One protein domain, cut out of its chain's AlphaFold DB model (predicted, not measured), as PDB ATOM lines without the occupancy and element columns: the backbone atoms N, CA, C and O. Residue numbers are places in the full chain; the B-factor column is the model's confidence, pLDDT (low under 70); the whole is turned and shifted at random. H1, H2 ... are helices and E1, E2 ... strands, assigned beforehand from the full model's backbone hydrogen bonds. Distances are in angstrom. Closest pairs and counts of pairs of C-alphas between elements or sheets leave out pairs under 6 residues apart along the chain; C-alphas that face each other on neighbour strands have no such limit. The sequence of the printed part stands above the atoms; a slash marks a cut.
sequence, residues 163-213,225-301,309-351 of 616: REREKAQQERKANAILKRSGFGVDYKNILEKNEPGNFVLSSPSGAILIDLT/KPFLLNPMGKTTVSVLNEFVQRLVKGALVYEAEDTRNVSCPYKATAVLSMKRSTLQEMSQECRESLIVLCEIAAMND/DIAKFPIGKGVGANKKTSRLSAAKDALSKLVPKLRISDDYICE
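This is residues 163 to 213, 225 to 301 and 309 to 351 of the 616 residues of the protein "DRBM domain-containing protein" of Caenorhabditis japonica (UniProt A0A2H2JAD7). The model is elongated, in two parts: a larger lobe built on a strongly twisted sheet of three strands, E3, E4 and E5, with H3 and H6 over one face and the helical hairpin H4 and H5 where E4 ends and E5 begins, and a smaller, looser lobe of H1, H2 and the strand hairpin E1 and E2. The printed part has 171 residues, with six named helices and five named strands in the order H1 H2 E1 E2 H3 E3 E4 H4 H5 E5 H6. Its class is mixed, helices and strands; both sheets, E3 E4 E5 and E1 E2, are antiparallel, and H3, H5 and H6 make two layers with the larger, helices on one face of a sheet. It is compact, with a radius of gyration of the C-alphas of 17.6 A, and spans 58 by 37 by 22 A.

Begin at H1, residues 163 to 180, which with residues 171 to 178 alone touches H2, residues 187 to 193, about perpendicular at 81 degrees; the closest C-alphas are those of Asn 175 and Tyr 187, 5.8 A apart. Next find the antiparallel hairpin of E1, residues 200 to 202, and E2, residues 208 to 211, with N 201 and O 209 within hydrogen-bond range at 2.8 A. Past the cut, H3, residues 236 to 248, comes closest to E3, residues 251 to 258, at the C-alphas of Asn 241 and Leu 252, 6.6 A apart. E3 forms an antiparallel hairpin with E4, residues 266 to 275, where N 253 and O 271 are 2.9 A apart. H4, residues 276 to 283, and H5, residues 288 to 298, are a helical hairpin and only just touch, with 3 pairs of C-alphas within 8 A, the closest those of Ser 283 and Ile 291 at 6.7 A. H5 lies over E5, residues 310 to 320, the antiparallel neighbour of E4, with N 268 and O 318 at 2.8 A. H6, residues 323 to 338, is on the same face as H3 at a height over the sheet of 4.5 A, and touches residues 236 to 240 of H3 at a steep tilt of 50 degrees, the closest C-alphas being those of Val 237 and Ala 331, 5.2 A apart. Every O i to N i+4 pair is within hydrogen-bond range in H1, H3, H4, H5 and H6; in H2, 2 of 3 are.

Find C-alpha 163 at (-32.713, 91.492, 15.671); from there H1 runs 25.8 A. H3 measures 17.4 A, E3 23.1 A, E4 29.4 A and E5 29.5 A. H6 runs 22.5 A to C-alpha 338 at (-29.182, 86.088, 48.006).

The C-alphas farthest apart, Glu 164 and Val 262, are 61.1 A apart. Residues 214 to 224 and 302 to 308 are not printed; the C-alpha gaps are 7.1 A and 15.3 A. Of the links printed whole, none is long. Mean pLDDT of the printed part is 71.5; residues 276 to 301 are among those under 70.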
ATOM      1  N   ARG A 163     -32.669  91.114  14.244       70.88
ATOM      2  CA  ARG A 163     -32.713  91.492  15.671       70.88
ATOM      3  C   ARG A 163     -34.135  91.516  16.232       70.88
ATOM      4  O   ARG A 163     -34.356  91.149  17.383       70.88
ATOM      5  N   GLU A 164     -35.109  91.928  15.426       72.69
ATOM      6  CA  GLU A 164     -36.526  91.917  15.813       72.69
ATOM      7  C   GLU A 164     -37.055  90.489  15.915       72.69
ATOM      8  O   GLU A 164     -37.773  90.160  16.859       72.69
ATOM      9  N   ARG A 165     -36.628  89.615  14.994       73.12
ATOM     10  CA  ARG A 165     -36.925  88.180  15.053       73.12
ATOM     11  C   ARG A 165     -36.375  87.548  16.330       73.12
ATOM     12  O   ARG A 165     -37.084  86.777  16.972       73.12
ATOM     13  N   GLU A 166     -35.134  87.863  16.695       70.62
ATOM     14  CA  GLU A 166     -34.501  87.362  17.921       70.62
ATOM     15  C   GLU A 166     -35.240  87.837  19.174       70.62
ATOM     16  O   GLU A 166     -35.607  87.004  20.003       70.62
ATOM     17  N   LYS A 167     -35.551  89.139  19.273       72.50
ATOM     18  CA  LYS A 167     -36.340  89.702  20.383       72.50
ATOM     19  C   LYS A 167     -37.723  89.056  20.492       72.50
ATOM     20  O   LYS A 167     -38.114  88.630  21.576       72.50
ATOM     21  N   ALA A 168     -38.437  88.896  19.379       71.81
ATOM     22  CA  ALA A 168     -39.749  88.253  19.368       71.81
ATOM     23  C   ALA A 168     -39.673  86.756  19.722       71.81
ATOM     24  O   ALA A 168     -40.535  86.221  20.422       71.81
ATOM     25  N   GLN A 169     -38.624  86.055  19.279       72.69
ATOM     26  CA  GLN A 169     -38.391  84.659  19.648       72.69
ATOM     27  C   GLN A 169     -38.052  84.519  21.139       72.69
ATOM     28  O   GLN A 169     -38.470  83.551  21.778       72.69
ATOM     29  N   GLN A 170     -37.299  85.470  21.685       71.19
ATOM     30  CA  GLN A 170     -36.939  85.558  23.092       71.19
ATOM     31  C   GLN A 170     -38.175  85.801  23.970       71.19
ATOM     32  O   GLN A 170     -38.414  85.047  24.912       71.19
ATOM     33  N   GLU A 171     -39.017  86.760  23.593       71.62
ATOM     34  CA  GLU A 171     -40.293  87.060  24.246       71.62
ATOM     35  C   GLU A 171     -41.258  85.867  24.194       71.62
ATOM     36  O   GLU A 171     -41.795  85.442  25.216       71.62
ATOM     37  N   ARG A 172     -41.398  85.220  23.028       75.62
ATOM     38  CA  ARG A 172     -42.232  84.018  22.878       75.62
ATOM     39  C   ARG A 172     -41.767  82.871  23.779       75.62
ATOM     40  O   ARG A 172     -42.596  82.124  24.300       75.62
ATOM     41  N   LYS A 173     -40.452  82.708  23.959       73.50
ATOM     42  CA  LYS A 173     -39.884  81.709  24.879       73.50
ATOM     43  C   LYS A 173     -40.179  82.063  26.338       73.50
ATOM     44  O   LYS A 173     -40.595  81.173  27.075       73.50
ATOM     45  N   ALA A 174     -40.013  83.325  26.733       68.81
ATOM     46  CA  ALA A 174     -40.342  83.792  28.079       68.81
ATOM     47  C   ALA A 174     -41.833  83.575  28.397       68.81
ATOM     48  O   ALA A 174     -42.157  82.919  29.388       68.81
ATOM     49  N   ASN A 175     -42.736  83.969  27.493       76.62
ATOM     50  CA  ASN A 175     -44.183  83.776  27.653       76.62
ATOM     51  C   ASN A 175     -44.571  82.287  27.708       76.62
ATOM     52  O   ASN A 175     -45.462  81.896  28.462       76.62
ATOM     53  N   ALA A 176     -43.879  81.414  26.967       72.88
ATOM     54  CA  ALA A 176     -44.104  79.970  27.059       72.88
ATOM     55  C   ALA A 176     -43.695  79.388  28.426       72.88
ATOM     56  O   ALA A 176     -44.360  78.478  28.925       72.88
ATOM     57  N   ILE A 177     -42.616  79.893  29.036       67.88
ATOM     58  CA  ILE A 177     -42.169  79.489  30.381       67.88
ATOM     59  C   ILE A 177     -43.147  79.993  31.444       67.88
ATOM     60  O   ILE A 177     -43.528  79.219  32.325       67.88
ATOM     61  N   LEU A 178     -43.598  81.244  31.324       70.81
ATOM     62  CA  LEU A 178     -44.620  81.841  32.187       70.81
ATOM     63  C   LEU A 178     -45.905  81.010  32.166       70.81
ATOM     64  O   LEU A 178     -46.343  80.529  33.211       70.81
ATOM     65  N   LYS A 179     -46.418  80.702  30.969       72.38
ATOM     66  CA  LYS A 179     -47.624  79.883  30.795       72.38
ATOM     67  C   LYS A 179     -47.488  78.485  31.402       72.38
ATOM     68  O   LYS A 179     -48.419  77.998  32.035       72.38
ATOM     69  N   ARG A 180     -46.330  77.828  31.244       65.62
ATOM     70  CA  ARG A 180     -46.053  76.522  31.881       65.62
ATOM     71  C   ARG A 180     -45.978  76.605  33.404       65.62
ATOM     72  O   ARG A 180     -46.290  75.623  34.067       65.62
ATOM     73  N   SER A 181     -45.549  77.747  33.932       58.69
ATOM     74  CA  SER A 181     -45.389  77.990  35.369       58.69
ATOM     75  C   SER A 181     -46.657  78.552  36.024       58.69
ATOM     76  O   SER A 181     -46.611  78.919  37.190       58.69
ATOM     77  N   GLY A 182     -47.777  78.628  35.294       61.53
ATOM     78  CA  GLY A 182     -49.061  79.117  35.812       61.53
ATOM     79  C   GLY A 182     -49.234  80.639  35.780       61.53
ATOM     80  O   GLY A 182     -50.212  81.153  36.313       61.53
ATOM     81  N   PHE A 183     -48.324  81.379  35.142       63.88
ATOM     82  CA  PHE A 183     -48.461  82.821  34.942       63.88
ATOM     83  C   PHE A 183     -49.269  83.071  33.662       63.88
ATOM     84  O   PHE A 183     -48.828  82.740  32.562       63.88
ATOM     85  N   GLY A 184     -50.465  83.647  33.808       62.38
ATOM     86  CA  GLY A 184     -51.348  84.035  32.697       62.38
ATOM     87  C   GLY A 184     -51.048  85.415  32.105       62.38
ATOM     88  O   GLY A 184     -51.886  85.965  31.400       62.38
ATOM     89  N   VAL A 185     -49.891  85.994  32.432       66.00
ATOM     90  CA  VAL A 185     -49.500  87.362  32.075       66.00
ATOM     91  C   VAL A 185     -48.271  87.307  31.168       66.00
ATOM     92  O   VAL A 185     -47.387  86.477  31.383       66.00
ATOM     93  N   ASP A 186     -48.213  88.178  30.159       71.50
ATOM     94  CA  ASP A 186     -47.058  88.296  29.265       71.50
ATOM     95  C   ASP A 186     -45.838  88.893  29.980       71.50
ATOM     96  O   ASP A 186     -45.962  89.733  30.873       71.50
ATOM     97  N   TYR A 187     -44.639  88.492  29.551       68.19
ATOM     98  CA  TYR A 187     -43.370  88.893  30.160       68.19
ATOM     99  C   TYR A 187     -43.177  90.417  30.196       68.19
ATOM    100  O   TYR A 187     -42.695  90.941  31.196       68.19
ATOM    101  N   LYS A 188     -43.626  91.145  29.161       68.31
ATOM    102  CA  LYS A 188     -43.597  92.620  29.125       68.31
ATOM    103  C   LYS A 188     -44.450  93.252  30.222       68.31
ATOM    104  O   LYS A 188     -43.967  94.099  30.959       68.31
ATOM    105  N   ASN A 189     -45.675  92.765  30.388       65.94
ATOM    106  CA  ASN A 189     -46.606  93.276  31.395       65.94
ATOM    107  C   ASN A 189     -46.123  92.971  32.824       65.94
ATOM    108  O   ASN A 189     -46.483  93.676  33.762       65.94
ATOM    109  N   ILE A 190     -45.332  91.907  33.003       62.88
ATOM    110  CA  ILE A 190     -44.677  91.596  34.280       62.88
ATOM    111  C   ILE A 190     -43.493  92.543  34.517       62.88
ATOM    112  O   ILE A 190     -43.355  93.062  35.618       62.88
ATOM    113  N   LEU A 191     -42.669  92.803  33.497       63.53
ATOM    114  CA  LEU A 191     -41.548  93.747  33.582       63.53
ATOM    115  C   LEU A 191     -42.007  95.178  33.897       63.53
ATOM    116  O   LEU A 191     -41.390  95.826  34.730       63.53
ATOM    117  N   GLU A 192     -43.098  95.646  33.288       61.50
ATOM    118  CA  GLU A 192     -43.659  96.988  33.531       61.50
ATOM    119  C   GLU A 192     -44.182  97.177  34.961       61.50
ATOM    120  O   GLU A 192     -44.189  98.292  35.476       61.50
ATOM    121  N   LYS A 193     -44.617  96.090  35.608       57.38
ATOM    122  CA  LYS A 193     -45.133  96.101  36.985       57.38
ATOM    123  C   LYS A 193     -44.055  95.872  38.045       57.38
ATOM    124  O   LYS A 193     -44.359  96.000  39.228       57.38
ATOM    125  N   ASN A 194     -42.835  95.509  37.652       58.66
ATOM    126  CA  ASN A 194     -41.745  95.274  38.591       58.66
ATOM    127  C   ASN A 194     -40.874  96.507  38.769       58.66
ATOM    128  O   ASN A 194     -40.436  97.130  37.805       58.66
ATOM    129  N   GLU A 195     -40.530  96.782  40.021       54.75
ATOM    130  CA  GLU A 195     -39.479  97.736  40.346       54.75
ATOM    131  C   GLU A 195     -38.120  97.232  39.818       54.75
ATOM    132  O   GLU A 195     -37.787  96.049  39.991       54.75
ATOM    133  N   PRO A 196     -37.313  98.100  39.180       48.56
ATOM    134  CA  PRO A 196     -35.989  97.729  38.695       48.56
ATOM    135  C   PRO A 196     -35.109  97.261  39.867       48.56
ATOM    136  O   PRO A 196     -34.885  98.007  40.813       48.56
ATOM    137  N   GLY A 197     -34.625  96.015  39.803       51.19
ATOM    138  CA  GLY A 197     -33.820  95.376  40.859       51.19
ATOM    139  C   GLY A 197     -34.557  94.301  41.669       51.19
ATOM    140  O   GLY A 197     -33.926  93.550  42.412       51.19
ATOM    141  N   ASN A 198     -35.876  94.153  41.502       58.72
ATOM    142  CA  ASN A 198     -36.629  93.082  42.147       58.72
ATOM    143  C   ASN A 198     -36.585  91.790  41.308       58.72
ATOM    144  O   ASN A 198     -37.320  91.635  40.336       58.72
ATOM    145  N   PHE A 199     -35.737  90.837  41.701       62.78
ATOM    146  CA  PHE A 199     -35.555  89.564  40.986       62.78
ATOM    147  C   PHE A 199     -36.715  88.576  41.167       62.78
ATOM    148  O   PHE A 199     -36.691  87.507  40.573       62.78
ATOM    149  N   VAL A 200     -37.705  88.862  42.013       65.31
ATOM    150  CA  VAL A 200     -38.785  87.925  42.352       65.31
ATOM    151  C   VAL A 200     -40.093  88.395  41.724       65.31
ATOM    152  O   VAL A 200     -40.661  89.404  42.133       65.31
ATOM    153  N   LEU A 201     -40.576  87.631  40.745       70.44
ATOM    154  CA  LEU A 201     -41.860  87.807  40.075       70.44
ATOM    155  C   LEU A 201     -42.927  87.008  40.826       70.44
ATOM    156  O   LEU A 201     -42.851  85.778  40.878       70.44
ATOM    157  N   SER A 202     -43.936  87.680  41.370       64.50
ATOM    158  CA  SER A 202     -45.075  87.039  42.034       64.50
ATOM    159  C   SER A 202     -46.324  87.069  41.153       64.50
ATOM    160  O   SER A 202     -46.697  88.108  40.611       64.50
ATOM    161  N   SER A 203     -46.988  85.924  41.018       62.25
ATOM    162  CA  SER A 203     -48.316  85.810  40.408       62.25
ATOM    163  C   SER A 203     -49.409  86.080  41.451       62.25
ATOM    164  O   SER A 203     -49.217  85.710  42.609       62.25
ATOM    165  N   PRO A 204     -50.597  86.583  41.057       56.72
ATOM    166  CA  PRO A 204     -51.780  86.608  41.927       56.72
ATOM    167  C   PRO A 204     -52.167  85.229  42.492       56.72
ATOM    168  O   PRO A 204     -52.835  85.143  43.510       56.72
ATOM    169  N   SER A 205     -51.731  84.145  41.839       55.03
ATOM    170  CA  SER A 205     -51.914  82.754  42.292       55.03
ATOM    171  C   SER A 205     -50.899  82.283  43.349       55.03
ATOM    172  O   SER A 205     -50.865  81.100  43.676       55.03
ATOM    173  N   GLY A 206     -50.011  83.161  43.828       58.62
ATOM    174  CA  GLY A 206     -48.959  82.831  44.798       58.62
ATOM    175  C   GLY A 206     -47.709  82.162  44.206       58.62
ATOM    176  O   GLY A 206     -46.727  81.936  44.917       58.62
ATOM    177  N   ALA A 207     -47.695  81.864  42.901       63.44
ATOM    178  CA  ALA A 207     -46.517  81.331  42.217       63.44
ATOM    179  C   ALA A 207     -45.384  82.372  42.144       63.44
ATOM    180  O   ALA A 207     -45.628  83.538  41.830       63.44
ATOM    181  N   ILE A 208     -44.144  81.929  42.379       71.00
ATOM    182  CA  ILE A 208     -42.932  82.753  42.283       71.00
ATOM    183  C   ILE A 208     -42.074  82.319  41.089       71.00
ATOM    184  O   ILE A 208     -41.873  81.127  40.853       71.00
ATOM    185  N   LEU A 209     -41.485  83.290  40.390       73.81
ATOM    186  CA  LEU A 209     -40.341  83.093  39.503       73.81
ATOM    187  C   LEU A 209     -39.202  84.030  39.900       73.81
ATOM    188  O   LEU A 209     -39.439  85.163  40.294       73.81
ATOM    189  N   ILE A 210     -37.966  83.561  39.773       75.31
ATOM    190  CA  ILE A 210     -36.769  84.379  39.946       75.31
ATOM    191  C   ILE A 210     -36.302  84.813  38.551       75.31
ATOM    192  O   ILE A 210     -35.915  83.962  37.746       75.31
ATOM    193  N   ASP A 211     -36.369  86.106  38.249       72.69
ATOM    194  CA  ASP A 211     -35.848  86.700  37.021       72.69
ATOM    195  C   ASP A 211     -34.361  87.026  37.178       72.69
ATOM    196  O   ASP A 211     -33.963  87.842  38.003       72.69
ATOM    197  N   LEU A 212     -33.533  86.350  36.384       69.44
ATOM    198  CA  LEU A 212     -32.079  86.512  36.344       69.44
ATOM    199  C   LEU A 212     -31.628  87.170  35.029       69.44
ATOM    200  O   LEU A 212     -30.455  87.081  34.658       69.44
ATOM    201  N   THR A 213     -32.560  87.770  34.284       65.62
ATOM    202  CA  THR A 213     -32.287  88.402  32.990       65.62
ATOM    203  C   THR A 213     -31.363  89.612  33.179       65.62
ATOM    204  O   THR A 213     -31.690  90.504  33.959       65.62
ATOM    205  N   LYS A 225     -29.464  85.421  27.002       49.62
ATOM    206  CA  LYS A 225     -30.818  84.831  27.038       49.62
ATOM    207  C   LYS A 225     -31.549  85.281  28.327       49.62
ATOM    208  O   LYS A 225     -30.895  85.382  29.362       49.62
ATOM    209  N   PRO A 226     -32.872  85.518  28.301       53.19
ATOM    210  CA  PRO A 226     -33.626  85.853  29.499       53.19
ATOM    211  C   PRO A 226     -33.846  84.569  30.292       53.19
ATOM    212  O   PRO A 226     -34.133  83.511  29.713       53.19
ATOM    213  N   PHE A 227     -33.680  84.631  31.607       66.12
ATOM    214  CA  PHE A 227     -33.637  83.428  32.427       66.12
ATOM    215  C   PHE A 227     -34.568  83.541  33.624       66.12
ATOM    216  O   PHE A 227     -34.243  84.152  34.634       66.12
ATOM    217  N   LEU A 228     -35.709  82.868  33.496       71.69
ATOM    218  CA  LEU A 228     -36.687  82.680  34.560       71.69
ATOM    219  C   LEU A 228     -36.415  81.348  35.269       71.69
ATOM    220  O   LEU A 228     -36.475  80.279  34.654       71.69
ATOM    221  N   LEU A 229     -36.116  81.406  36.561       75.88
ATOM    222  CA  LEU A 229     -35.933  80.249  37.431       75.88
ATOM    223  C   LEU A 229     -37.208  80.029  38.252       75.88
ATOM    224  O   LEU A 229     -37.634  80.913  38.980       75.88
ATOM    225  N   ASN A 230     -37.799  78.836  38.172       79.62
ATOM    226  CA  ASN A 230     -38.894  78.436  39.057       79.62
ATOM    227  C   ASN A 230     -38.332  77.721  40.301       79.62
ATOM    228  O   ASN A 230     -37.815  76.601  40.146       79.62
ATOM    229  N   PRO A 231     -38.391  78.341  41.499       77.88
ATOM    230  CA  PRO A 231     -37.936  77.725  42.740       77.88
ATOM    231  C   PRO A 231     -38.986  76.796  43.377       77.88
ATOM    232  O   PRO A 231     -38.626  75.983  44.222       77.88
ATOM    233  N   MET A 232     -40.258  76.872  42.972       73.75
ATOM    234  CA  MET A 232     -41.372  76.188  43.637       73.75
ATOM    235  C   MET A 232     -41.192  74.670  43.688       73.75
ATOM    236  O   MET A 232     -40.950  74.020  42.666       73.75
ATOM    237  N   GLY A 233     -41.335  74.094  44.884       69.75
ATOM    238  CA  GLY A 233     -41.285  72.643  45.097       69.75
ATOM    239  C   GLY A 233     -39.890  72.028  44.954       69.75
ATOM    240  O   GLY A 233     -39.748  70.802  44.975       69.75
ATOM    241  N   LYS A 234     -38.848  72.853  44.805       81.75
ATOM    242  CA  LYS A 234     -37.449  72.422  44.809       81.75
ATOM    243  C   LYS A 234     -36.836  72.641  46.191       81.75
ATOM    244  O   LYS A 234     -37.194  73.561  46.921       81.75
ATOM    245  N   THR A 235     -35.877  71.789  46.540       87.38
ATOM    246  CA  THR A 235     -35.086  71.933  47.772       87.38
ATOM    247  C   THR A 235     -34.153  73.138  47.686       87.38
ATOM    248  O   THR A 235     -33.629  73.403  46.600       87.38
ATOM    249  N   THR A 236     -33.821  73.754  48.821       88.06
ATOM    250  CA  THR A 236     -32.860  74.872  48.908       88.06
ATOM    251  C   THR A 236     -31.537  74.602  48.192       88.06
ATOM    252  O   THR A 236     -31.069  75.442  47.433       88.06
ATOM    253  N   VAL A 237     -30.960  73.405  48.340       90.62
ATOM    254  CA  VAL A 237     -29.709  73.018  47.653       90.62
ATOM    255  C   VAL A 237     -29.871  73.029  46.131       90.62
ATOM    256  O   VAL A 237     -29.015  73.546  45.420       90.62
ATOM    257  N   SER A 238     -30.975  72.480  45.615       88.81
ATOM    258  CA  SER A 238     -31.246  72.455  44.172       88.81
ATOM    259  C   SER A 238     -31.439  73.859  43.610       88.81
ATOM    260  O   SER A 238     -30.910  74.146  42.542       88.81
ATOM    261  N   VAL A 239     -32.188  74.715  44.311       85.69
ATOM    262  CA  VAL A 239     -32.427  76.097  43.878       85.69
ATOM    263  C   VAL A 239     -31.128  76.891  43.914       85.69
ATOM    264  O   VAL A 239     -30.818  77.559  42.936       85.69
ATOM    265  N   LEU A 240     -30.329  76.762  44.977       86.00
ATOM    266  CA  LEU A 240     -29.046  77.452  45.102       86.00
ATOM    267  C   LEU A 240     -28.038  77.007  44.037       86.00
ATOM    268  O   LEU A 240     -27.389  77.847  43.426       86.00
ATOM    269  N   ASN A 241     -27.933  75.705  43.765       88.12
ATOM    270  CA  ASN A 241     -27.037  75.196  42.727       88.12
ATOM    271  C   ASN A 241     -27.466  75.685  41.331       88.12
ATOM    272  O   ASN A 241     -26.645  76.137  40.540       88.12
ATOM    273  N   GLU A 242     -28.770  75.661  41.045       83.62
ATOM    274  CA  GLU A 242     -29.335  76.157  39.788       83.62
ATOM    275  C   GLU A 242     -29.173  77.681  39.641       83.62
ATOM    276  O   GLU A 242     -28.893  78.165  38.545       83.62
ATOM    277  N   PHE A 243     -29.294  78.426  40.743       78.44
ATOM    278  CA  PHE A 243     -29.053  79.866  40.831       78.44
ATOM    279  C   PHE A 243     -27.581  80.200  40.552       78.44
ATOM    280  O   PHE A 243     -27.297  80.973  39.640       78.44
ATOM    281  N   VAL A 244     -26.638  79.553  41.247       77.81
ATOM    282  CA  VAL A 244     -25.187  79.769  41.095       77.81
ATOM    283  C   VAL A 244     -24.694  79.386  39.698       77.81
ATOM    284  O   VAL A 244     -24.015  80.181  39.048       77.81
ATOM    285  N   GLN A 245     -25.069  78.208  39.187       76.00
ATOM    286  CA  GLN A 245     -24.655  77.769  37.849       76.00
ATOM    287  C   GLN A 245     -25.108  78.746  36.761       76.00
ATOM    288  O   GLN A 245     -24.381  78.984  35.795       76.00
ATOM    289  N   ARG A 246     -26.309  79.315  36.910       70.38
ATOM    290  CA  ARG A 246     -26.903  80.195  35.897       70.38
ATOM    291  C   ARG A 246     -26.467  81.641  36.006       70.38
ATOM    292  O   ARG A 246     -26.336  82.288  34.974       70.38
ATOM    293  N   LEU A 247     -26.242  82.135  37.218       64.44
ATOM    294  CA  LEU A 247     -25.793  83.506  37.430       64.44
ATOM    295  C   LEU A 247     -24.299  83.684  37.204       64.44
ATOM    296  O   LEU A 247     -23.892  84.720  36.686       64.44
ATOM    297  N   VAL A 248     -23.498  82.702  37.621       59.28
ATOM    298  CA  VAL A 248     -22.085  82.940  37.932       59.28
ATOM    299  C   VAL A 248     -21.128  82.140  37.047       59.28
ATOM    300  O   VAL A 248     -19.940  82.443  37.005       59.28
ATOM    301  N   LYS A 249     -21.599  81.098  36.341       66.25
ATOM    302  CA  LYS A 249     -20.712  80.045  35.790       66.25
ATOM    303  C   LYS A 249     -19.702  79.526  36.841       66.25
ATOM    304  O   LYS A 249     -18.630  79.046  36.484       66.25
ATOM    305  N   GLY A 250     -20.035  79.667  38.126       68.50
ATOM    306  CA  GLY A 250     -19.203  79.295  39.266       68.50
ATOM    307  C   GLY A 250     -19.552  77.906  39.781       68.50
ATOM    308  O   GLY A 250     -20.605  77.354  39.452       68.50
ATOM    309  N   ALA A 251     -18.666  77.354  40.602       80.06
ATOM    310  CA  ALA A 251     -18.867  76.071  41.262       80.06
ATOM    311  C   ALA A 251     -19.286  76.286  42.721       80.06
ATOM    312  O   ALA A 251     -18.745  77.150  43.408       80.06
ATOM    313  N   LEU A 252     -20.247  75.493  43.192       86.44
ATOM    314  CA  LEU A 252     -20.703  75.500  44.579       86.44
ATOM    315  C   LEU A 252     -20.224  74.225  45.277       86.44
ATOM    316  O   LEU A 252     -20.541  73.120  44.831       86.44
ATOM    317  N   VAL A 253     -19.494  74.381  46.377       89.25
ATOM    318  CA  VAL A 253     -18.974  73.285  47.204       89.25
ATOM    319  C   VAL A 253     -19.565  73.398  48.608       89.25
ATOM    320  O   VAL A 253     -19.791  74.494  49.104       89.25
ATOM    321  N   TYR A 254     -19.857  72.263  49.244       90.94
ATOM    322  CA  TYR A 254     -20.316  72.226  50.633       90.94
ATOM    323  C   TYR A 254     -19.251  71.564  51.499       90.94
ATOM    324  O   TYR A 254     -19.072  70.346  51.425       90.94
ATOM    325  N   GLU A 255     -18.585  72.359  52.322       91.06
ATOM    326  CA  GLU A 255     -17.625  71.890  53.318       91.06
ATOM    327  C   GLU A 255     -18.390  71.440  54.558       91.06
ATOM    328  O   GLU A 255     -19.282  72.146  55.026       91.06
ATOM    329  N   ALA A 256     -18.112  70.230  55.041       89.19
ATOM    330  CA  ALA A 256     -18.786  69.659  56.199       89.19
ATOM    331  C   ALA A 256     -17.819  69.601  57.382       89.19
ATOM    332  O   ALA A 256     -16.711  69.093  57.245       89.19
ATOM    333  N   GLU A 257     -18.280  70.079  58.528       89.06
ATOM    334  CA  GLU A 257     -17.566  70.092  59.802       89.06
ATOM    335  C   GLU A 257     -18.432  69.408  60.859       89.06
ATOM    336  O   GLU A 257     -19.663  69.501  60.815       89.06
ATOM    337  N   ASP A 258     -17.805  68.761  61.834       88.44
ATOM    338  CA  ASP A 258     -18.519  68.189  62.971       88.44
ATOM    339  C   ASP A 258     -18.594  69.223  64.109       88.44
ATOM    340  O   ASP A 258     -17.645  69.960  64.381       88.44
ATOM    341  N   THR A 259     -19.748  69.312  64.766       82.06
ATOM    342  CA  THR A 259     -19.989  70.195  65.910       82.06
ATOM    343  C   THR A 259     -20.065  69.395  67.201       82.06
ATOM    344  O   THR A 259     -20.283  68.187  67.211       82.06
ATOM    345  N   ARG A 260     -19.922  70.099  68.326       77.19
ATOM    346  CA  ARG A 260     -20.047  69.509  69.665       77.19
ATOM    347  C   ARG A 260     -21.503  69.324  70.114       77.19
ATOM    348  O   ARG A 260     -21.727  68.824  71.209       77.19
ATOM    349  N   ASN A 261     -22.483  69.749  69.311       74.38
ATOM    350  CA  ASN A 261     -23.897  69.642  69.660       74.38
ATOM    351  C   ASN A 261     -24.419  68.236  69.309       74.38
ATOM    352  O   ASN A 261     -24.300  67.795  68.169       74.38
ATOM    353  N   VAL A 262     -25.028  67.548  70.281       73.62
ATOM    354  CA  VAL A 262     -25.550  66.174  70.130       73.62
ATOM    355  C   VAL A 262     -26.760  66.115  69.186       73.62
ATOM    356  O   VAL A 262     -26.944  65.139  68.462       73.62
ATOM    357  N   SER A 263     -27.558  67.179  69.147       69.56
ATOM    358  CA  SER A 263     -28.793  67.300  68.365       69.56
ATOM    359  C   SER A 263     -28.524  67.676  66.904       69.56
ATOM    360  O   SER A 263     -29.195  67.198  65.989       69.56
ATOM    361  N   CYS A 264     -27.521  68.528  66.670       77.19
ATOM    362  CA  CYS A 264     -27.086  68.948  65.334       77.19
ATOM    363  C   CYS A 264     -25.570  68.753  65.145       77.19
ATOM    364  O   CYS A 264     -24.848  69.742  64.974       77.19
ATOM    365  N   PRO A 265     -25.070  67.504  65.136       84.50
ATOM    366  CA  PRO A 265     -23.637  67.227  65.124       84.50
ATOM    367  C   PRO A 265     -22.957  67.609  63.811       84.50
ATOM    368  O   PRO A 265     -21.742  67.712  63.781       84.50
ATOM    369  N   TYR A 266     -23.695  67.860  62.726       88.69
ATOM    370  CA  TYR A 266     -23.098  68.233  61.444       88.69
ATOM    371  C   TYR A 266     -23.339  69.704  61.134       88.69
ATOM    372  O   TYR A 266     -24.480  70.166  61.084       88.69
ATOM    373  N   LYS A 267     -22.268  70.417  60.809       91.00
ATOM    374  CA  LYS A 267     -22.272  71.759  60.232       91.00
ATOM    375  C   LYS A 267     -21.846  71.676  58.774       91.00
ATOM    376  O   LYS A 267     -21.003  70.869  58.400       91.00
ATOM    377  N   ALA A 268     -22.472  72.477  57.926       94.06
ATOM    378  CA  ALA A 268     -22.079  72.638  56.541       94.06
ATOM    379  C   ALA A 268     -21.901  74.120  56.218       94.06
ATOM    380  O   ALA A 268     -22.720  74.951  56.618       94.06
ATOM    381  N   THR A 269     -20.865  74.426  55.448       90.88
ATOM    382  CA  THR A 269     -20.590  75.749  54.892       90.88
ATOM    383  C   THR A 269     -20.680  75.650  53.373       90.88
ATOM    384  O   THR A 269     -20.004  74.838  52.749       90.88
ATOM    385  N   ALA A 270     -21.562  76.439  52.767       88.81
ATOM    386  CA  ALA A 270     -21.669  76.572  51.322       88.81
ATOM    387  C   ALA A 270     -20.609  77.568  50.840       88.81
ATOM    388  O   ALA A 270     -20.663  78.742  51.205       88.81
ATOM    389  N   VAL A 271     -19.664  77.104  50.026       86.62
ATOM    390  CA  VAL A 271     -18.535  77.872  49.493       86.62
ATOM    391  C   VAL A 271     -18.697  78.023  47.985       86.62
ATOM    392  O   VAL A 271     -18.826  77.042  47.248       86.62
ATOM    393  N   LEU A 272     -18.716  79.269  47.524       82.25
ATOM    394  CA  LEU A 272     -18.803  79.634  46.116       82.25
ATOM    395  C   LEU A 272     -17.403  79.854  45.552       82.25
ATOM    396  O   LEU A 272     -16.627  80.615  46.115       82.25
ATOM    397  N   SER A 273     -17.108  79.233  44.413       80.31
ATOM    398  CA  SER A 273     -15.850  79.376  43.687       80.31
ATOM    399  C   SER A 273     -16.084  80.031  42.321       80.31
ATOM    400  O   SER A 273     -16.898  79.550  41.524       80.31
ATOM    401  N   MET A 274     -15.397  81.146  42.053       74.12
ATOM    402  CA  MET A 274     -15.563  81.958  40.838       74.12
ATOM    403  C   MET A 274     -14.276  82.690  40.437       74.12
ATOM    404  O   MET A 274     -13.419  82.959  41.273       74.12
ATOM    405  N   LYS A 275     -14.146  83.061  39.156       75.06
ATOM    406  CA  LYS A 275     -13.029  83.897  38.686       75.06
ATOM    407  C   LYS A 275     -13.183  85.339  39.173       75.06
ATOM    408  O   LYS A 275     -14.272  85.906  39.061       75.06
ATOM    409  N   ARG A 276     -12.085  85.965  39.614       68.75
ATOM    410  CA  ARG A 276     -12.081  87.367  40.088       68.75
ATOM    411  C   ARG A 276     -12.550  88.368  39.019       68.75
ATOM    412  O   ARG A 276     -13.262  89.314  39.341       68.75
ATOM    413  N   SER A 277     -12.248  88.120  37.743       66.50
ATOM    414  CA  SER A 277     -12.713  88.949  36.616       66.50
ATOM    415  C   SER A 277     -14.236  88.932  36.438       66.50
ATOM    416  O   SER A 277     -14.848  89.966  36.194       66.50
ATOM    417  N   THR A 278     -14.878  87.777  36.634       65.75
ATOM    418  CA  THR A 278     -16.344  87.643  36.564       65.75
ATOM    419  C   THR A 278     -17.035  88.374  37.719       65.75
ATOM    420  O   THR A 278     -18.130  88.901  37.550       65.75
ATOM    421  N   LEU A 279     -16.385  88.451  38.882       60.44
ATOM    422  CA  LEU A 279     -16.866  89.190  40.053       60.44
ATOM    423  C   LEU A 279     -16.878  90.709  39.785       60.44
ATOM    424  O   LEU A 279     -17.874  91.374  40.059       60.44
ATOM    425  N   GLN A 280     -15.817  91.232  39.161       59.75
ATOM    426  CA  GLN A 280     -15.714  92.639  38.752       59.75
ATOM    427  C   GLN A 280     -16.701  93.025  37.636       59.75
ATOM    428  O   GLN A 280     -17.176  94.154  37.607       59.75
ATOM    429  N   GLU A 281     -17.057  92.107  36.731       61.09
ATOM    430  CA  GLU A 281     -18.134  92.349  35.755       61.09
ATOM    431  C   GLU A 281     -19.511  92.424  36.438       61.09
ATOM    432  O   GLU A 281     -20.331  93.275  36.096       61.09
ATOM    433  N   MET A 282     -19.772  91.577  37.442       56.22
ATOM    434  CA  MET A 282     -21.049  91.587  38.168       56.22
ATOM    435  C   MET A 282     -21.231  92.804  39.082       56.22
ATOM    436  O   MET A 282     -22.378  93.150  39.381       56.22
ATOM    437  N   SER A 283     -20.148  93.478  39.490       47.22
ATOM    438  CA  SER A 283     -20.242  94.742  40.233       47.22
ATOM    439  C   SER A 283     -20.854  95.874  39.408       47.22
ATOM    440  O   SER A 283     -21.490  96.766  39.962       47.22
ATOM    441  N   GLN A 284     -20.759  95.786  38.079       44.81
ATOM    442  CA  GLN A 284     -21.337  96.752  37.147       44.81
ATOM    443  C   GLN A 284     -22.811  96.454  36.801       44.81
ATOM    444  O   GLN A 284     -23.500  97.323  36.271       44.81
ATOM    445  N   GLU A 285     -23.321  95.253  37.120       48.75
ATOM    446  CA  GLU A 285     -24.678  94.779  36.775       48.75
ATOM    447  C   GLU A 285     -25.702  94.877  37.939       48.75
ATOM    448  O   GLU A 285     -26.794  94.321  37.833       48.75
ATOM    449  N   CYS A 286     -25.389  95.586  39.037       43.88
ATOM    450  CA  CYS A 286     -26.261  95.763  40.219       43.88
ATOM    451  C   CYS A 286     -26.733  94.435  40.859       43.88
ATOM    452  O   CYS A 286     -27.927  94.145  40.940       43.88
ATOM    453  N   ARG A 287     -25.790  93.616  41.349       55.91
ATOM    454  CA  ARG A 287     -26.062  92.408  42.167       55.91
ATOM    455  C   ARG A 287     -25.462  92.534  43.572       55.91
ATOM    456  O   ARG A 287     -24.631  91.726  43.986       55.91
ATOM    457  N   GLU A 288     -25.894  93.568  44.287       49.41
ATOM    458  CA  GLU A 288     -25.339  94.061  45.560       49.41
ATOM    459  C   GLU A 288     -25.151  92.966  46.621       49.41
ATOM    460  O   GLU A 288     -24.092  92.883  47.236       49.41
ATOM    461  N   SER A 289     -26.107  92.041  46.771       52.34
ATOM    462  CA  SER A 289     -26.027  90.975  47.783       52.34
ATOM    463  C   SER A 289     -24.860  90.000  47.575       52.34
ATOM    464  O   SER A 289     -24.295  89.518  48.550       52.34
ATOM    465  N   LEU A 290     -24.471  89.699  46.328       56.66
ATOM    466  CA  LEU A 290     -23.315  88.829  46.051       56.66
ATOM    467  C   LEU A 290     -21.991  89.557  46.292       56.66
ATOM    468  O   LEU A 290     -21.043  88.941  46.769       56.66
ATOM    469  N   ILE A 291     -21.941  90.853  45.980       54.59
ATOM    470  CA  ILE A 291     -20.751  91.699  46.133       54.59
ATOM    471  C   ILE A 291     -20.452  91.904  47.617       54.59
ATOM    472  O   ILE A 291     -19.342  91.621  48.052       54.59
ATOM    473  N   VAL A 292     -21.472  92.257  48.404       49.75
ATOM    474  CA  VAL A 292     -21.368  92.418  49.862       49.75
ATOM    475  C   VAL A 292     -20.885  91.126  50.528       49.75
ATOM    476  O   VAL A 292     -20.004  91.161  51.380       49.75
ATOM    477  N   LEU A 293     -21.392  89.961  50.109       53.59
ATOM    478  CA  LEU A 293     -20.922  88.671  50.632       53.59
ATOM    479  C   LEU A 293     -19.459  88.371  50.262       53.59
ATOM    480  O   LEU A 293     -18.757  87.748  51.056       53.59
ATOM    481  N   CYS A 294     -18.988  88.814  49.092       54.38
ATOM    482  CA  CYS A 294     -17.592  88.647  48.676       54.38
ATOM    483  C   CYS A 294     -16.648  89.608  49.413       54.38
ATOM    484  O   CYS A 294     -15.563  89.195  49.809       54.38
ATOM    485  N   GLU A 295     -17.054  90.859  49.637       51.12
ATOM    486  CA  GLU A 295     -16.275  91.841  50.406       51.12
ATOM    487  C   GLU A 295     -16.145  91.428  51.876       51.12
ATOM    488  O   GLU A 295     -15.044  91.443  52.425       51.12
ATOM    489  N   ILE A 296     -17.237  90.954  52.490       50.53
ATOM    490  CA  ILE A 296     -17.219  90.389  53.849       50.53
ATOM    491  C   ILE A 296     -16.279  89.178  53.920       50.53
ATOM    492  O   ILE A 296     -15.586  89.001  54.917       50.53
ATOM    493  N   ALA A 297     -16.236  88.334  52.888       50.41
ATOM    494  CA  ALA A 297     -15.323  87.197  52.858       50.41
ATOM    495  C   ALA A 297     -13.854  87.627  52.690       50.41
ATOM    496  O   ALA A 297     -13.005  87.129  53.419       50.41
ATOM    497  N   ALA A 298     -13.566  88.607  51.827       54.00
ATOM    498  CA  ALA A 298     -12.218  89.147  51.626       54.00
ATOM    499  C   ALA A 298     -11.646  89.844  52.875       54.00
ATOM    500  O   ALA A 298     -10.439  89.828  53.086       54.00
ATOM    501  N   MET A 299     -12.500  90.425  53.725       50.31
ATOM    502  CA  MET A 299     -12.100  90.973  55.029       50.31
ATOM    503  C   MET A 299     -11.713  89.896  56.061       50.31
ATOM    504  O   MET A 299     -11.093  90.229  57.066       50.31
ATOM    505  N   ASN A 300     -12.092  88.633  55.837       49.25
ATOM    506  CA  ASN A 300     -11.851  87.510  56.749       49.25
ATOM    507  C   ASN A 300     -10.754  86.540  56.256       49.25
ATOM    508  O   ASN A 300     -10.486  85.557  56.945       49.25
ATOM    509  N   ASP A 301     -10.153  86.780  55.085       48.47
ATOM    510  CA  ASP A 301      -9.102  85.930  54.511       48.47
ATOM    511  C   ASP A 301      -7.703  86.325  55.024       48.47
ATOM    512  O   ASP A 301      -7.343  87.504  55.057       48.47
ATOM    513  N   ASP A 309      -6.348  82.623  40.259       65.75
ATOM    514  CA  ASP A 309      -7.356  83.442  39.543       65.75
ATOM    515  C   ASP A 309      -8.807  83.168  39.998       65.75
ATOM    516  O   ASP A 309      -9.750  83.884  39.630       65.75
ATOM    517  N   ILE A 310      -8.995  82.100  40.775       67.06
ATOM    518  CA  ILE A 310     -10.270  81.609  41.284       67.06
ATOM    519  C   ILE A 310     -10.362  81.967  42.764       67.06
ATOM    520  O   ILE A 310      -9.617  81.451  43.588       67.06
ATOM    521  N   ALA A 311     -11.323  82.811  43.113       66.00
ATOM    522  CA  ALA A 311     -11.608  83.150  44.493       66.00
ATOM    523  C   ALA A 311     -12.714  82.248  45.063       66.00
ATOM    524  O   ALA A 311     -13.656  81.871  44.352       66.00
ATOM    525  N   LYS A 312     -12.570  81.869  46.336       75.88
ATOM    526  CA  LYS A 312     -13.499  81.010  47.079       75.88
ATOM    527  C   LYS A 312     -14.055  81.802  48.255       75.88
ATOM    528  O   LYS A 312     -13.277  82.330  49.033       75.88
ATOM    529  N   PHE A 313     -15.375  81.859  48.399       72.50
ATOM    530  CA  PHE A 313     -16.011  82.637  49.465       72.50
ATOM    531  C   PHE A 313     -17.174  81.867  50.101       72.50
ATOM    532  O   PHE A 313     -18.002  81.300  49.376       72.50
ATOM    533  N   PRO A 314     -17.287  81.837  51.440       77.69
ATOM    534  CA  PRO A 314     -18.416  81.216  52.119       77.69
ATOM    535  C   PRO A 314     -19.674  82.087  51.989       77.69
ATOM    536  O   PRO A 314     -19.708  83.230  52.433       77.69
ATOM    537  N   ILE A 315     -20.743  81.528  51.421       76.62
ATOM    538  CA  ILE A 315     -22.013  82.235  51.166       76.62
ATOM    539  C   ILE A 315     -23.135  81.853  52.140       76.62
ATOM    540  O   ILE A 315     -24.104  82.594  52.297       76.62
ATOM    541  N   GLY A 316     -23.023  80.711  52.825       82.50
ATOM    542  CA  GLY A 316     -24.017  80.280  53.808       82.50
ATOM    543  C   GLY A 316     -23.498  79.210  54.754       82.50
ATOM    544  O   GLY A 316     -22.604  78.442  54.401       82.50
ATOM    545  N   LYS A 317     -24.052  79.161  55.964       87.19
ATOM    546  CA  LYS A 317     -23.700  78.200  57.015       87.19
ATOM    547  C   LYS A 317     -24.972  77.588  57.589       87.19
ATOM    548  O   LYS A 317     -25.985  78.263  57.730       87.19
ATOM    549  N   GLY A 318     -24.933  76.302  57.915       88.06
ATOM    550  CA  GLY A 318     -26.083  75.610  58.484       88.06
ATOM    551  C   GLY A 318     -25.692  74.389  59.289       88.06
ATOM    552  O   GLY A 318     -24.657  73.777  59.040       88.06
ATOM    553  N   VAL A 319     -26.529  74.033  60.256       87.94
ATOM    554  CA  VAL A 319     -26.340  72.865  61.122       87.94
ATOM    555  C   VAL A 319     -27.509  71.904  60.966       87.94
ATOM    556  O   VAL A 319     -28.605  72.298  60.566       87.94
ATOM    557  N   GLY A 320     -27.289  70.624  61.249       84.69
ATOM    558  CA  GLY A 320     -28.370  69.651  61.241       84.69
ATOM    559  C   GLY A 320     -27.995  68.289  61.807       84.69
ATOM    560  O   GLY A 320     -26.823  67.961  61.980       84.69
ATOM    561  N   ALA A 321     -29.028  67.482  62.055       83.50
ATOM    562  CA  ALA A 321     -28.907  66.116  62.564       83.50
ATOM    563  C   ALA A 321     -28.124  65.170  61.629       83.50
ATOM    564  O   ALA A 321     -27.564  64.170  62.068       83.50
ATOM    565  N   ASN A 322     -28.060  65.472  60.327       88.06
ATOM    566  CA  ASN A 322     -27.375  64.664  59.322       88.06
ATOM    567  C   ASN A 322     -26.604  65.574  58.353       88.06
ATOM    568  O   ASN A 322     -27.027  66.695  58.075       88.06
ATOM    569  N   LYS A 323     -25.571  65.043  57.684       85.69
ATOM    570  CA  LYS A 323     -24.851  65.751  56.597       85.69
ATOM    571  C   LYS A 323     -25.773  66.304  55.499       85.69
ATOM    572  O   LYS A 323     -25.449  67.272  54.820       85.69
ATOM    573  N   LYS A 324     -26.930  65.668  55.288       87.25
ATOM    574  CA  LYS A 324     -27.938  66.121  54.322       87.25
ATOM    575  C   LYS A 324     -28.703  67.350  54.821       87.25
ATOM    576  O   LYS A 324     -28.887  68.290  54.053       87.25
ATOM    577  N   THR A 325     -29.157  67.340  56.072       86.81
ATOM    578  CA  THR A 325     -29.941  68.441  56.649       86.81
ATOM    579  C   THR A 325     -29.064  69.662  56.906       86.81
ATOM    580  O   THR A 325     -29.505  70.775  56.638       86.81
ATOM    581  N   SER A 326     -27.795  69.468  57.285       90.12
ATOM    582  CA  SER A 326     -26.831  70.566  57.420       90.12
ATOM    583  C   SER A 326     -26.595  71.290  56.089       90.12
ATOM    584  O   SER A 326     -26.638  72.516  56.047       90.12
ATOM    585  N   ARG A 327     -26.468  70.561  54.967       93.12
ATOM    586  CA  ARG A 327     -26.386  71.159  53.616       93.12
ATOM    587  C   ARG A 327     -27.655  71.911  53.217       93.12
ATOM    588  O   ARG A 327     -27.562  72.997  52.649       93.12
ATOM    589  N   LEU A 328     -28.832  71.347  53.500       91.44
ATOM    590  CA  LEU A 328     -30.119  72.001  53.235       91.44
ATOM    591  C   LEU A 328     -30.276  73.298  54.043       91.44
ATOM    592  O   LEU A 328     -30.739  74.300  53.497       91.44
ATOM    593  N   SER A 329     -29.822  73.295  55.298       87.56
ATOM    594  CA  SER A 329     -29.766  74.469  56.170       87.56
ATOM    595  C   SER A 329     -28.764  75.512  55.671       87.56
ATOM    596  O   SER A 329     -29.130  76.676  55.548       87.56
ATOM    597  N   ALA A 330     -27.556  75.107  55.269       91.38
ATOM    598  CA  ALA A 330     -26.553  76.020  54.719       91.38
ATOM    599  C   ALA A 330     -27.025  76.676  53.414       91.38
ATOM    600  O   ALA A 330     -26.795  77.860  53.174       91.38
ATOM    601  N   ALA A 331     -27.737  75.914  52.579       89.88
ATOM    602  CA  ALA A 331     -28.343  76.438  51.365       89.88
ATOM    603  C   ALA A 331     -29.535  77.369  51.646       89.88
ATOM    604  O   ALA A 331     -29.727  78.328  50.903       89.88
ATOM    605  N   LYS A 332     -30.321  77.106  52.704       85.81
ATOM    606  CA  LYS A 332     -31.395  78.002  53.171       85.81
ATOM    607  C   LYS A 332     -30.817  79.355  53.578       85.81
ATOM    608  O   LYS A 332     -31.292  80.365  53.077       85.81
ATOM    609  N   ASP A 333     -29.765  79.345  54.395       81.44
ATOM    610  CA  ASP A 333     -29.057  80.545  54.859       81.44
ATOM    611  C   ASP A 333     -28.467  81.363  53.693       81.44
ATOM    612  O   ASP A 333     -28.651  82.578  53.611       81.44
ATOM    613  N   ALA A 334     -27.833  80.695  52.722       83.25
ATOM    614  CA  ALA A 334     -27.338  81.357  51.515       83.25
ATOM    615  C   ALA A 334     -28.477  81.971  50.677       83.25
ATOM    616  O   ALA A 334     -28.391  83.126  50.268       83.25
ATOM    617  N   LEU A 335     -29.568  81.235  50.437       78.94
ATOM    618  CA  LEU A 335     -30.703  81.741  49.657       78.94
ATOM    619  C   LEU A 335     -31.438  82.887  50.351       78.94
ATOM    620  O   LEU A 335     -31.864  83.800  49.657       78.94
ATOM    621  N   SER A 336     -31.552  82.893  51.682       73.88
ATOM    622  CA  SER A 336     -32.148  84.027  52.401       73.88
ATOM    623  C   SER A 336     -31.334  85.314  52.259       73.88
ATOM    624  O   SER A 336     -31.912  86.396  52.260       73.88
ATOM    625  N   LYS A 337     -30.010  85.208  52.088       69.31
ATOM    626  CA  LYS A 337     -29.129  86.362  51.839       69.31
ATOM    627  C   LYS A 337     -29.163  86.804  50.377       69.31
ATOM    628  O   LYS A 337     -29.110  87.994  50.093       69.31
ATOM    629  N   LEU A 338     -29.246  85.846  49.452       70.50
ATOM    630  CA  LEU A 338     -29.182  86.088  48.006       70.50
ATOM    631  C   LEU A 338     -30.535  86.462  47.385       70.50
ATOM    632  O   LEU A 338     -30.579  87.215  46.418       70.50
ATOM    633  N   VAL A 339     -31.634  85.916  47.909       70.00
ATOM    634  CA  VAL A 339     -33.008  86.117  47.422       70.00
ATOM    635  C   VAL A 339     -33.951  86.302  48.626       70.00
ATOM    636  O   VAL A 339     -34.733  85.405  48.945       70.00
ATOM    637  N   PRO A 340     -33.924  87.467  49.304       62.44
ATOM    638  CA  PRO A 340     -34.624  87.668  50.581       62.44
ATOM    639  C   PRO A 340     -36.149  87.491  50.525       62.44
ATOM    640  O   PRO A 340     -36.775  87.145  51.521       62.44
ATOM    641  N   LYS A 341     -36.766  87.699  49.354       64.31
ATOM    642  CA  LYS A 341     -38.221  87.563  49.149       64.31
ATOM    643  C   LYS A 341     -38.684  86.115  48.906       64.31
ATOM    644  O   LYS A 341     -39.877  85.881  48.722       64.31
ATOM    645  N   LEU A 342     -37.771  85.140  48.880       71.06
ATOM    646  CA  LEU A 342     -38.101  83.725  48.698       71.06
ATOM    647  C   LEU A 342     -38.462  83.080  50.043       71.06
ATOM    648  O   LEU A 342     -37.601  82.923  50.908       71.06
ATOM    649  N   ARG A 343     -39.717  82.644  50.213       71.56
ATOM    650  CA  ARG A 343     -40.118  81.863  51.394       71.56
ATOM    651  C   ARG A 343     -39.632  80.417  51.277       71.56
ATOM    652  O   ARG A 343     -39.696  79.788  50.222       71.56
ATOM    653  N   ILE A 344     -39.119  79.879  52.379       77.75
ATOM    654  CA  ILE A 344     -38.577  78.519  52.458       77.75
ATOM    655  C   ILE A 344     -39.176  77.851  53.691       77.75
ATOM    656  O   ILE A 344     -38.976  78.330  54.808       77.75
ATOM    657  N   SER A 345     -39.864  76.730  53.483       73.69
ATOM    658  CA  SER A 345     -40.437  75.905  54.552       73.69
ATOM    659  C   SER A 345     -39.380  75.383  55.536       73.69
ATOM    660  O   SER A 345     -38.168  75.385  55.271       73.69
ATOM    661  N   ASP A 346     -39.839  74.887  56.682       71.25
ATOM    662  CA  ASP A 346     -38.993  74.180  57.651       71.25
ATOM    663  C   ASP A 346     -38.419  72.873  57.074       71.25
ATOM    664  O   ASP A 346     -37.317  72.472  57.437       71.25
ATOM    665  N   ASP A 347     -39.094  72.292  56.076       73.19
ATOM    666  CA  ASP A 347     -38.634  71.135  55.297       73.19
ATOM    667  C   ASP A 347     -37.568  71.489  54.236       73.19
ATOM    668  O   ASP A 347     -37.168  70.641  53.433       73.19
ATOM    669  N   TYR A 348     -37.086  72.738  54.207       82.19
ATOM    670  CA  TYR A 348     -36.108  73.241  53.234       82.19
ATOM    671  C   TYR A 348     -36.591  73.151  51.774       82.19
ATOM    672  O   TYR A 348     -35.790  73.003  50.843       82.19
ATOM    673  N   ILE A 349     -37.904  73.244  51.568       80.69
ATOM    674  CA  ILE A 349     -38.546  73.349  50.255       80.69
ATOM    675  C   ILE A 349     -38.912  74.813  50.022       80.69
ATOM    676  O   ILE A 349     -39.501  75.453  50.895       80.69
ATOM    677  N   CYS A 350     -38.557  75.345  48.855       79.62
ATOM    678  CA  CYS A 350     -38.908  76.704  48.463       79.62
ATOM    679  C   CYS A 350     -40.408  76.787  48.136       79.62
ATOM    680  O   CYS A 350     -40.904  76.083  47.247       79.62
ATOM    681  N   GLU A 351     -41.108  77.644  48.875       67.94
ATOM    682  CA  GLU A 351     -42.545  77.890  48.775       67.94
ATOM    683  C   GLU A 351     -42.815  79.276  48.167       67.94
ATOM    684  O   GLU A 351     -41.951  80.155  48.141       67.94
TER     685      GLU A 351